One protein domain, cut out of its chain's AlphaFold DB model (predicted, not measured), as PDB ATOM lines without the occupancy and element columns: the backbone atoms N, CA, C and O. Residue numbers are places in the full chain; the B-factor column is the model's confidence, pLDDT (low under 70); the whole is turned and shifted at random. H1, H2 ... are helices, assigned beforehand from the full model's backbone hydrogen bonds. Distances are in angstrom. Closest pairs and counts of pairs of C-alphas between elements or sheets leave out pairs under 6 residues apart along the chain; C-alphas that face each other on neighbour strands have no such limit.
ATOM      1  N   ARG A   2     -32.348  38.628 -25.313       87.12
ATOM      2  CA  ARG A   2     -33.051  38.059 -24.141       87.12
ATOM      3  C   ARG A   2     -34.348  37.306 -24.492       87.12
ATOM      4  O   ARG A   2     -34.457  36.145 -24.133       87.12
ATOM      5  N   LEU A   3     -35.234  37.896 -25.303       90.00
ATOM      6  CA  LEU A   3     -36.470  37.240 -25.771       90.00
ATOM      7  C   LEU A   3     -36.210  35.885 -26.459       90.00
ATOM      8  O   LEU A   3     -36.925  34.918 -26.246       90.00
ATOM      9  N   TRP A   4     -35.138  35.785 -27.247       90.19
ATOM     10  CA  TRP A   4     -34.790  34.555 -27.968       90.19
ATOM     11  C   TRP A   4     -34.291  33.449 -27.045       90.19
ATOM     12  O   TRP A   4     -34.524  32.275 -27.316       90.19
ATOM     13  N   LYS A   5     -33.585  33.824 -25.974       91.00
ATOM     14  CA  LYS A   5     -33.177  32.878 -24.935       91.00
ATOM     15  C   LYS A   5     -34.400  32.358 -24.186       91.00
ATOM     16  O   LYS A   5     -34.498  31.150 -24.030       91.00
ATOM     17  N   GLU A   6     -35.334  33.244 -23.832       93.94
ATOM     18  CA  GLU A   6     -36.579  32.861 -23.155       93.94
ATOM     19  C   GLU A   6     -37.427  31.917 -24.013       93.94
ATOM     20  O   GLU A   6     -37.875  30.876 -23.555       93.94
ATOM     21  N   LEU A   7     -37.597  32.221 -25.300       92.44
ATOM     22  CA  LEU A   7     -38.334  31.336 -26.203       92.44
ATOM     23  C   LEU A   7     -37.689  29.942 -26.268       92.44
ATOM     24  O   LEU A   7     -38.384  28.936 -26.154       92.44
ATOM     25  N   LYS A   8     -36.358  29.866 -26.377       91.38
ATOM     26  CA  LYS A   8     -35.643  28.581 -26.394       91.38
ATOM     27  C   LYS A   8     -35.776  27.809 -25.079       91.38
ATOM     28  O   LYS A   8     -35.981  26.601 -25.132       91.38
ATOM     29  N   SER A   9     -35.689  28.468 -23.920       93.19
ATOM     30  CA  SER A   9     -35.870  27.795 -22.622       93.19
ATOM     31  C   SER A   9     -37.290  27.271 -22.420       93.19
ATOM     32  O   SER A   9     -37.482  26.314 -21.681       93.19
ATOM     33  N   GLN A  10     -38.268  27.857 -23.108       92.31
ATOM     34  CA  GLN A  10     -39.671  27.437 -23.106       92.31
ATOM     35  C   GLN A  10     -39.999  26.416 -24.217       92.31
ATOM     36  O   GLN A  10     -41.168  26.135 -24.460       92.31
ATOM     37  N   GLY A  11     -38.989  25.871 -24.908       90.81
ATOM     38  CA  GLY A  11     -39.156  24.809 -25.908       90.81
ATOM     39  C   GLY A  11     -39.447  25.280 -27.339       90.81
ATOM     40  O   GLY A  11     -39.684  24.451 -28.215       90.81
ATOM     41  N   PHE A  12     -39.400  26.586 -27.625       92.38
ATOM     42  CA  PHE A  12     -39.631  27.087 -28.982       92.38
ATOM     43  C   PHE A  12     -38.420  26.851 -29.891       92.38
ATOM     44  O   PHE A  12     -37.301  27.299 -29.614       92.38
ATOM     45  N   ILE A  13     -38.663  26.233 -31.047       89.12
ATOM     46  CA  ILE A  13     -37.649  26.019 -32.084       89.12
ATOM     47  C   ILE A  13     -37.700  27.174 -33.090       89.12
ATOM     48  O   ILE A  13     -38.607  27.279 -33.916       89.12
ATOM     49  N   ILE A  14     -36.694  28.050 -33.041       89.31
ATOM     50  CA  ILE A  14     -36.573  29.214 -33.930       89.31
ATOM     51  C   ILE A  14     -35.312  29.058 -34.775       89.31
ATOM     52  O   ILE A  14     -34.200  29.142 -34.255       89.31
ATOM     53  N   SER A  15     -35.480  28.858 -36.083       91.12
ATOM     54  CA  SER A  15     -34.354  28.791 -37.021       91.12
ATOM     55  C   SER A  15     -33.724  30.164 -37.262       91.12
ATOM     56  O   SER A  15     -34.390  31.199 -37.171       91.12
ATOM     57  N   ASP A  16     -32.463  30.182 -37.694       91.38
ATOM     58  CA  ASP A  16     -31.760  31.417 -38.073       91.38
ATOM     59  C   ASP A  16     -32.472  32.180 -39.196       91.38
ATOM     60  O   ASP A  16     -32.428  33.410 -39.263       91.38
ATOM     61  N   ARG A  17     -33.159  31.460 -40.092       93.50
ATOM     62  CA  ARG A  17     -34.013  32.066 -41.122       93.50
ATOM     63  C   ARG A  17     -35.192  32.807 -40.487       93.50
ATOM     64  O   ARG A  17     -35.414  33.971 -40.813       93.50
ATOM     65  N   ARG A  18     -35.923  32.164 -39.565       92.56
ATOM     66  CA  ARG A  18     -37.055  32.786 -38.850       92.56
ATOM     67  C   ARG A  18     -36.583  33.988 -38.031       92.56
ATOM     68  O   ARG A  18     -37.217  35.038 -38.090       92.56
ATOM     69  N   PHE A  19     -35.435  33.881 -37.362       91.62
ATOM     70  CA  PHE A  19     -34.830  34.996 -36.634       91.62
ATOM     71  C   PHE A  19     -34.541  36.199 -37.538       91.62
ATOM     72  O   PHE A  19     -34.998  37.304 -37.251       91.62
ATOM     73  N   ARG A  20     -33.831  35.990 -38.654       93.81
ATOM     74  CA  ARG A  20     -33.519  37.065 -39.609       93.81
ATOM     75  C   ARG A  20     -34.779  37.709 -40.186       93.81
ATOM     76  O   ARG A  20     -34.809  38.927 -40.341       93.81
ATOM     77  N   ASN A  21     -35.825  36.926 -40.442       94.94
ATOM     78  CA  ASN A  21     -37.117  37.469 -40.855       94.94
ATOM     79  C   ASN A  21     -37.726  38.352 -39.763       94.94
ATOM     80  O   ASN A  21     -38.067  39.489 -40.063       94.94
ATOM     81  N   CYS A  22     -37.776  37.905 -38.504       94.69
ATOM     82  CA  CYS A  22     -38.278  38.727 -37.396       94.69
ATOM     83  C   CYS A  22     -37.577  40.095 -37.344       94.69
ATOM     84  O   CYS A  22     -38.245  41.119 -37.277       94.69
ATOM     85  N   LEU A  23     -36.244  40.135 -37.485       94.06
ATOM     86  CA  LEU A  23     -35.497  41.400 -37.523       94.06
ATOM     87  C   LEU A  23     -35.926  42.323 -38.676       94.06
ATOM     88  O   LEU A  23     -35.950  43.540 -38.504       94.06
ATOM     89  N   ARG A  24     -36.259  41.770 -39.849       95.50
ATOM     90  CA  ARG A  24     -36.767  42.551 -40.991       95.50
ATOM     91  C   ARG A  24     -38.155  43.121 -40.708       95.50
ATOM     92  O   ARG A  24     -38.381  44.287 -41.004       95.50
ATOM     93  N   PHE A  25     -39.046  42.329 -40.111       95.38
ATOM     94  CA  PHE A  25     -40.393  42.775 -39.750       95.38
ATOM     95  C   PHE A  25     -40.369  43.860 -38.673       95.38
ATOM     96  O   PHE A  25     -41.070  44.853 -38.823       95.38
ATOM     97  N   LEU A  26     -39.507  43.739 -37.659       94.56
ATOM     98  CA  LEU A  26     -39.321  44.792 -36.654       94.56
ATOM     99  C   LEU A  26     -38.895  46.119 -37.294       94.56
ATOM    100  O   LEU A  26     -39.464  47.162 -36.996       94.56
ATOM    101  N   LYS A  27     -37.919  46.079 -38.211       95.50
ATOM    102  CA  LYS A  27     -37.464  47.273 -38.941       95.50
ATOM    103  C   LYS A  27     -38.562  47.863 -39.826       95.50
ATOM    104  O   LYS A  27     -38.704  49.077 -39.874       95.50
ATOM    105  N   ALA A  28     -39.324  47.014 -40.516       95.38
ATOM    106  CA  ALA A  28     -40.434  47.454 -41.352       95.38
ATOM    107  C   ALA A  28     -41.543  48.110 -40.518       95.38
ATOM    108  O   ALA A  28     -42.034  49.166 -40.893       95.38
ATOM    109  N   HIS A  29     -41.891  47.526 -39.370       92.81
ATOM    110  CA  HIS A  29     -42.872  48.102 -38.456       92.81
ATOM    111  C   HIS A  29     -42.394  49.448 -37.901       92.81
ATOM    112  O   HIS A  29     -43.124  50.425 -37.996       92.81
ATOM    113  N   ALA A  30     -41.141  49.543 -37.442       91.75
ATOM    114  CA  ALA A  30     -40.563  50.815 -37.009       91.75
ATOM    115  C   ALA A  30     -40.657  51.896 -38.099       91.75
ATOM    116  O   ALA A  30     -41.056  53.021 -37.813       91.75
ATOM    117  N   TRP A  31     -40.350  51.534 -39.348       94.12
ATOM    118  CA  TRP A  31     -40.445  52.438 -40.493       94.12
ATOM    119  C   TRP A  31     -41.879  52.893 -40.786       94.12
ATOM    120  O   TRP A  31     -42.104  54.080 -41.007       94.12
ATOM    121  N   LEU A  32     -42.852  51.974 -40.761       90.06
ATOM    122  CA  LEU A  32     -44.276  52.298 -40.938       90.06
ATOM    123  C   LEU A  32     -44.796  53.225 -39.833       90.06
ATOM    124  O   LEU A  32     -45.626  54.088 -40.096       90.06
ATOM    125  N   GLU A  33     -44.243  53.103 -38.630       83.62
ATOM    126  CA  GLU A  33     -44.496  53.987 -37.490       83.62
ATOM    127  C   GLU A  33     -43.698  55.310 -37.556       83.62
ATOM    128  O   GLU A  33     -43.635  56.054 -36.577       83.62
ATOM    129  N   GLY A  34     -43.036  55.608 -38.682       85.69
ATOM    130  CA  GLY A  34     -42.279  56.847 -38.890       85.69
ATOM    131  C   GLY A  34     -40.957  56.926 -38.119       85.69
ATOM    132  O   GLY A  34     -40.385  58.009 -37.979       85.69
ATOM    133  N   ARG A  35     -40.452  55.800 -37.603       89.12
ATOM    134  CA  ARG A  35     -39.191  55.713 -36.855       89.12
ATOM    135  C   ARG A  35     -38.087  55.081 -37.699       89.12
ATOM    136  O   ARG A  35     -38.297  54.153 -38.471       89.12
ATOM    137  N   ASN A  36     -36.859  55.540 -37.486       91.88
ATOM    138  CA  ASN A  36     -35.650  54.972 -38.095       91.88
ATOM    139  C   ASN A  36     -34.967  53.907 -37.213       91.88
ATOM    140  O   ASN A  36     -34.037  53.237 -37.662       91.88
ATOM    141  N   VAL A  37     -35.418  53.745 -35.965       90.38
ATOM    142  CA  VAL A  37     -34.862  52.814 -34.980       90.38
ATOM    143  C   VAL A  37     -35.974  51.939 -34.403       90.38
ATOM    144  O   VAL A  37     -37.059  52.421 -34.064       90.38
ATOM    145  N   VAL A  38     -35.679  50.641 -34.294       91.00
ATOM    146  CA  VAL A  38     -36.548  49.647 -33.650       91.00
ATOM    147  C   VAL A  38     -36.614  49.922 -32.146       91.00
ATOM    148  O   VAL A  38     -35.578  50.075 -31.501       91.00
ATOM    149  N   ALA A  39     -37.825  49.945 -31.602       87.19
ATOM    150  CA  ALA A  39     -38.138  50.111 -30.190       87.19
ATOM    151  C   ALA A  39     -38.814  48.847 -29.634       87.19
ATOM    152  O   ALA A  39     -39.254  47.974 -30.383       87.19
ATOM    153  N   ASP A  40     -38.938  48.762 -28.310       87.12
ATOM    154  CA  ASP A  40     -39.575  47.617 -27.646       87.12
ATOM    155  C   ASP A  40     -41.048  47.435 -28.061       87.12
ATOM    156  O   ASP A  40     -41.563  46.319 -28.054       87.12
ATOM    157  N   ASP A  41     -41.727  48.502 -28.490       84.12
ATOM    158  CA  ASP A  41     -43.088  48.459 -29.045       84.12
ATOM    159  C   ASP A  41     -43.183  47.536 -30.269       84.12
ATOM    160  O   ASP A  41     -44.178  46.833 -30.445       84.12
ATOM    161  N   ASP A  42     -42.129  47.484 -31.088       89.25
ATOM    162  CA  ASP A  42     -42.102  46.674 -32.306       89.25
ATOM    163  C   ASP A  42     -42.102  45.176 -31.982       89.25
ATOM    164  O   ASP A  42     -42.583  44.370 -32.774       89.25
ATOM    165  N   ILE A  43     -41.602  44.782 -30.804       91.88
ATOM    166  CA  ILE A  43     -41.516  43.377 -30.386       91.88
ATOM    167  C   ILE A  43     -42.901  42.727 -30.350       91.88
ATOM    168  O   ILE A  43     -43.014  41.540 -30.663       91.88
ATOM    169  N   ALA A  44     -43.952  43.492 -30.038       88.62
ATOM    170  CA  ALA A  44     -45.314  42.983 -29.925       88.62
ATOM    171  C   ALA A  44     -45.796  42.260 -31.198       88.62
ATOM    172  O   ALA A  44     -46.490  41.249 -31.094       88.62
ATOM    173  N   ILE A  45     -45.371  42.699 -32.391       90.12
ATOM    174  CA  ILE A  45     -45.808  42.106 -33.671       90.12
ATOM    175  C   ILE A  45     -45.330  40.659 -33.851       90.12
ATOM    176  O   ILE A  45     -45.884  39.898 -34.645       90.12
ATOM    177  N   LEU A  46     -44.291  40.262 -33.114       93.00
ATOM    178  CA  LEU A  46     -43.685  38.941 -33.224       93.00
ATOM    179  C   LEU A  46     -44.549  37.837 -32.605       93.00
ATOM    180  O   LEU A  46     -44.275  36.661 -32.848       93.00
ATOM    181  N   SER A  47     -45.602  38.180 -31.850       89.12
ATOM    182  CA  SER A  47     -46.505  37.202 -31.225       89.12
ATOM    183  C   SER A  47     -47.091  36.216 -32.234       89.12
ATOM    184  O   SER A  47     -47.330  35.064 -31.896       89.12
ATOM    185  N   ASN A  48     -47.269  36.649 -33.484       88.69
ATOM    186  CA  ASN A  48     -47.863  35.845 -34.553       88.69
ATOM    187  C   ASN A  48     -46.827  35.139 -35.443       88.69
ATOM    188  O   ASN A  48     -47.196  34.495 -36.418       88.69
ATOM    189  N   MET A  49     -45.531  35.275 -35.146       92.06
ATOM    190  CA  MET A  49     -44.445  34.788 -36.008       92.06
ATOM    191  C   MET A  49     -43.623  33.652 -35.389       92.06
ATOM    192  O   MET A  49     -42.786  33.050 -36.070       92.06
ATOM    193  N   LEU A  50     -43.783  33.416 -34.086       91.38
ATOM    194  CA  LEU A  50     -42.845  32.617 -33.297       91.38
ATOM    195  C   LEU A  50     -43.357  31.215 -32.949       91.38
ATOM    196  O   LEU A  50     -42.528  30.336 -32.718       91.38
ATOM    197  N   TRP A  51     -44.672  30.995 -32.962       92.38
ATOM    198  CA  TRP A  51     -45.279  29.679 -32.765       92.38
ATOM    199  C   TRP A  51     -45.248  28.839 -34.050       92.38
ATOM    200  O   TRP A  51     -45.178  29.370 -35.161       92.38
ATOM    201  N   THR A  52     -45.255  27.519 -33.889       89.94
ATOM    202  CA  THR A  52     -45.391  26.556 -34.996       89.94
ATOM    203  C   THR A  52     -46.711  25.798 -34.890       89.94
ATOM    204  O   THR A  52     -47.354  25.567 -35.910       89.94
ATOM    205  N   ASP A  53     -47.151  25.516 -33.663       90.88
ATOM    206  CA  ASP A  53     -48.407  24.828 -33.377       90.88
ATOM    207  C   ASP A  53     -49.429  25.793 -32.751       90.88
ATOM    208  O   ASP A  53     -49.036  26.677 -31.980       90.88
ATOM    209  N   PRO A  54     -50.739  25.635 -33.017       92.62
ATOM    210  CA  PRO A  54     -51.771  26.512 -32.457       92.62
ATOM    211  C   PRO A  54     -51.765  26.584 -30.922       92.62
ATOM    212  O   PRO A  54     -52.031  27.632 -30.336       92.62
ATOM    213  N   GLU A  55     -51.391  25.494 -30.253       93.00
ATOM    214  CA  GLU A  55     -51.288  25.420 -28.791       93.00
ATOM    215  C   GLU A  55     -50.253  26.409 -28.221       93.00
ATOM    216  O   GLU A  55     -50.406  26.932 -27.114       93.00
ATOM    217  N   GLN A  56     -49.231  26.752 -29.010       92.69
ATOM    218  CA  GLN A  56     -48.178  27.687 -28.623       92.69
ATOM    219  C   GLN A  56     -48.587  29.160 -28.776       92.69
ATOM    220  O   GLN A  56     -47.856  30.043 -28.314       92.69
ATOM    221  N   ILE A  57     -49.733  29.472 -29.392       92.12
ATOM    222  CA  ILE A  57     -50.178  30.859 -29.624       92.12
ATOM    223  C   ILE A  57     -50.264  31.626 -28.300       92.12
ATOM    224  O   ILE A  57     -49.702  32.714 -28.160       92.12
ATOM    225  N   LYS A  58     -50.914  31.043 -27.285       90.69
ATOM    226  CA  LYS A  58     -51.104  31.712 -25.989       90.69
ATOM    227  C   LYS A  58     -49.774  31.949 -25.269       90.69
ATOM    228  O   LYS A  58     -49.541  33.037 -24.740       90.69
ATOM    229  N   GLN A  59     -48.895  30.948 -25.262       92.50
ATOM    230  CA  GLN A  59     -47.597  31.033 -24.592       92.50
ATOM    231  C   GLN A  59     -46.643  31.993 -25.314       92.50
ATOM    232  O   GLN A  59     -46.020  32.829 -24.663       92.50
ATOM    233  N   SER A  60     -46.571  31.933 -26.647       92.75
ATOM    234  CA  SER A  60     -45.741  32.840 -27.449       92.75
ATOM    235  C   SER A  60     -46.164  34.294 -27.266       92.75
ATOM    236  O   SER A  60     -45.314  35.134 -26.978       92.75
ATOM    237  N   LYS A  61     -47.472  34.584 -27.323       91.12
ATOM    238  CA  LYS A  61     -48.009  35.918 -27.031       91.12
ATOM    239  C   LYS A  61     -47.593  36.382 -25.636       91.12
ATOM    240  O   LYS A  61     -47.061  37.479 -25.506       91.12
ATOM    241  N   LYS A  62     -47.756  35.546 -24.604       89.12
ATOM    242  CA  LYS A  62     -47.357  35.891 -23.229       89.12
ATOM    243  C   LYS A  62     -45.870  36.242 -23.125       89.12
ATOM    244  O   LYS A  62     -45.535  37.268 -22.543       89.12
ATOM    245  N   ILE A  63     -44.989  35.409 -23.688       92.19
ATOM    246  CA  ILE A  63     -43.538  35.631 -23.641       92.19
ATOM    247  C   ILE A  63     -43.183  36.927 -24.371       92.19
ATOM    248  O   ILE A  63     -42.531  37.786 -23.792       92.19
ATOM    249  N   VAL A  64     -43.647  37.101 -25.612       92.06
ATOM    250  CA  VAL A  64     -43.365  38.291 -26.433       92.06
ATOM    251  C   VAL A  64     -43.797  39.573 -25.728       92.06
ATOM    252  O   VAL A  64     -43.019  40.522 -25.661       92.06
ATOM    253  N   MET A  65     -44.998  39.585 -25.150       86.81
ATOM    254  CA  MET A  65     -45.530  40.758 -24.455       86.81
ATOM    255  C   MET A  65     -44.765  41.089 -23.165       86.81
ATOM    256  O   MET A  65     -44.740  42.242 -22.754       86.81
ATOM    257  N   GLY A  66     -44.079  40.120 -22.551       86.50
ATOM    258  CA  GLY A  66     -43.174  40.377 -21.425       86.50
ATOM    259  C   GLY A  66     -41.893  41.130 -21.808       86.50
ATOM    260  O   GLY A  66     -41.220  41.672 -20.936       86.50
ATOM    261  N   PHE A  67     -41.555  41.167 -23.100       87.69
ATOM    262  CA  PHE A  67     -40.403  41.897 -23.632       87.69
ATOM    263  C   PHE A  67     -40.791  43.148 -24.425       87.69
ATOM    264  O   PHE A  67     -39.895  43.867 -24.857       87.69
ATOM    265  N   SER A  68     -42.083  43.406 -24.640       85.56
ATOM    266  CA  SER A  68     -42.549  44.637 -25.273       85.56
ATOM    267  C   SER A  68     -42.721  45.758 -24.244       85.56
ATOM    268  O   SER A  68     -42.608  45.550 -23.034       85.56
TER     269      SER A  68
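Overview. This is residues 2 to 68 of the 155 residues of the protein "MoxR-like ATPase" of Pectinatus brassicae (UniProt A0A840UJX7). A helical hairpin, H3 and H4, has H1 packed on H4 and the longest helix, H2, packed steeply on H3. The printed part has 67 residues with four named helices, H1 to H4 in order, and is all helix. It is compact, radius of gyration of the C-alphas 11.7 A, spanning 34 by 23 by 21 A.

Arrangement. Start at H1, residues 2 to 9: it touches H4, residues 56 to 67, closest at C-alphas Leu 3 and Phe 67, 6.5 A. H2, residues 16 to 32, touches H3, residues 40 to 48, at a steep tilt of 54 degrees, closest at C-alphas Leu 26 and Asp 42. The hairpin H3 and H4 runs opposite ways at a shallow tilt of 4 degrees, closest at C-alphas Ser 47 and Lys 61. Every O i to N i+4 pair is within hydrogen-bond range in H1 and H2, 7 of 8 in H4, 0 of 5 in H3; there 5 of 6 O i to N i+3 pairs are.

Along the chain. Find C-alpha 2 at (-33.051, 38.059, -24.141), where H1 begins. H2 runs 24.5 A from first to last C-alpha. H4 ends at C-alpha 67, (-40.403, 41.897, -23.632).

Size, cuts and confidence. The printed part has no cut; no printed residue is under pLDDT 70.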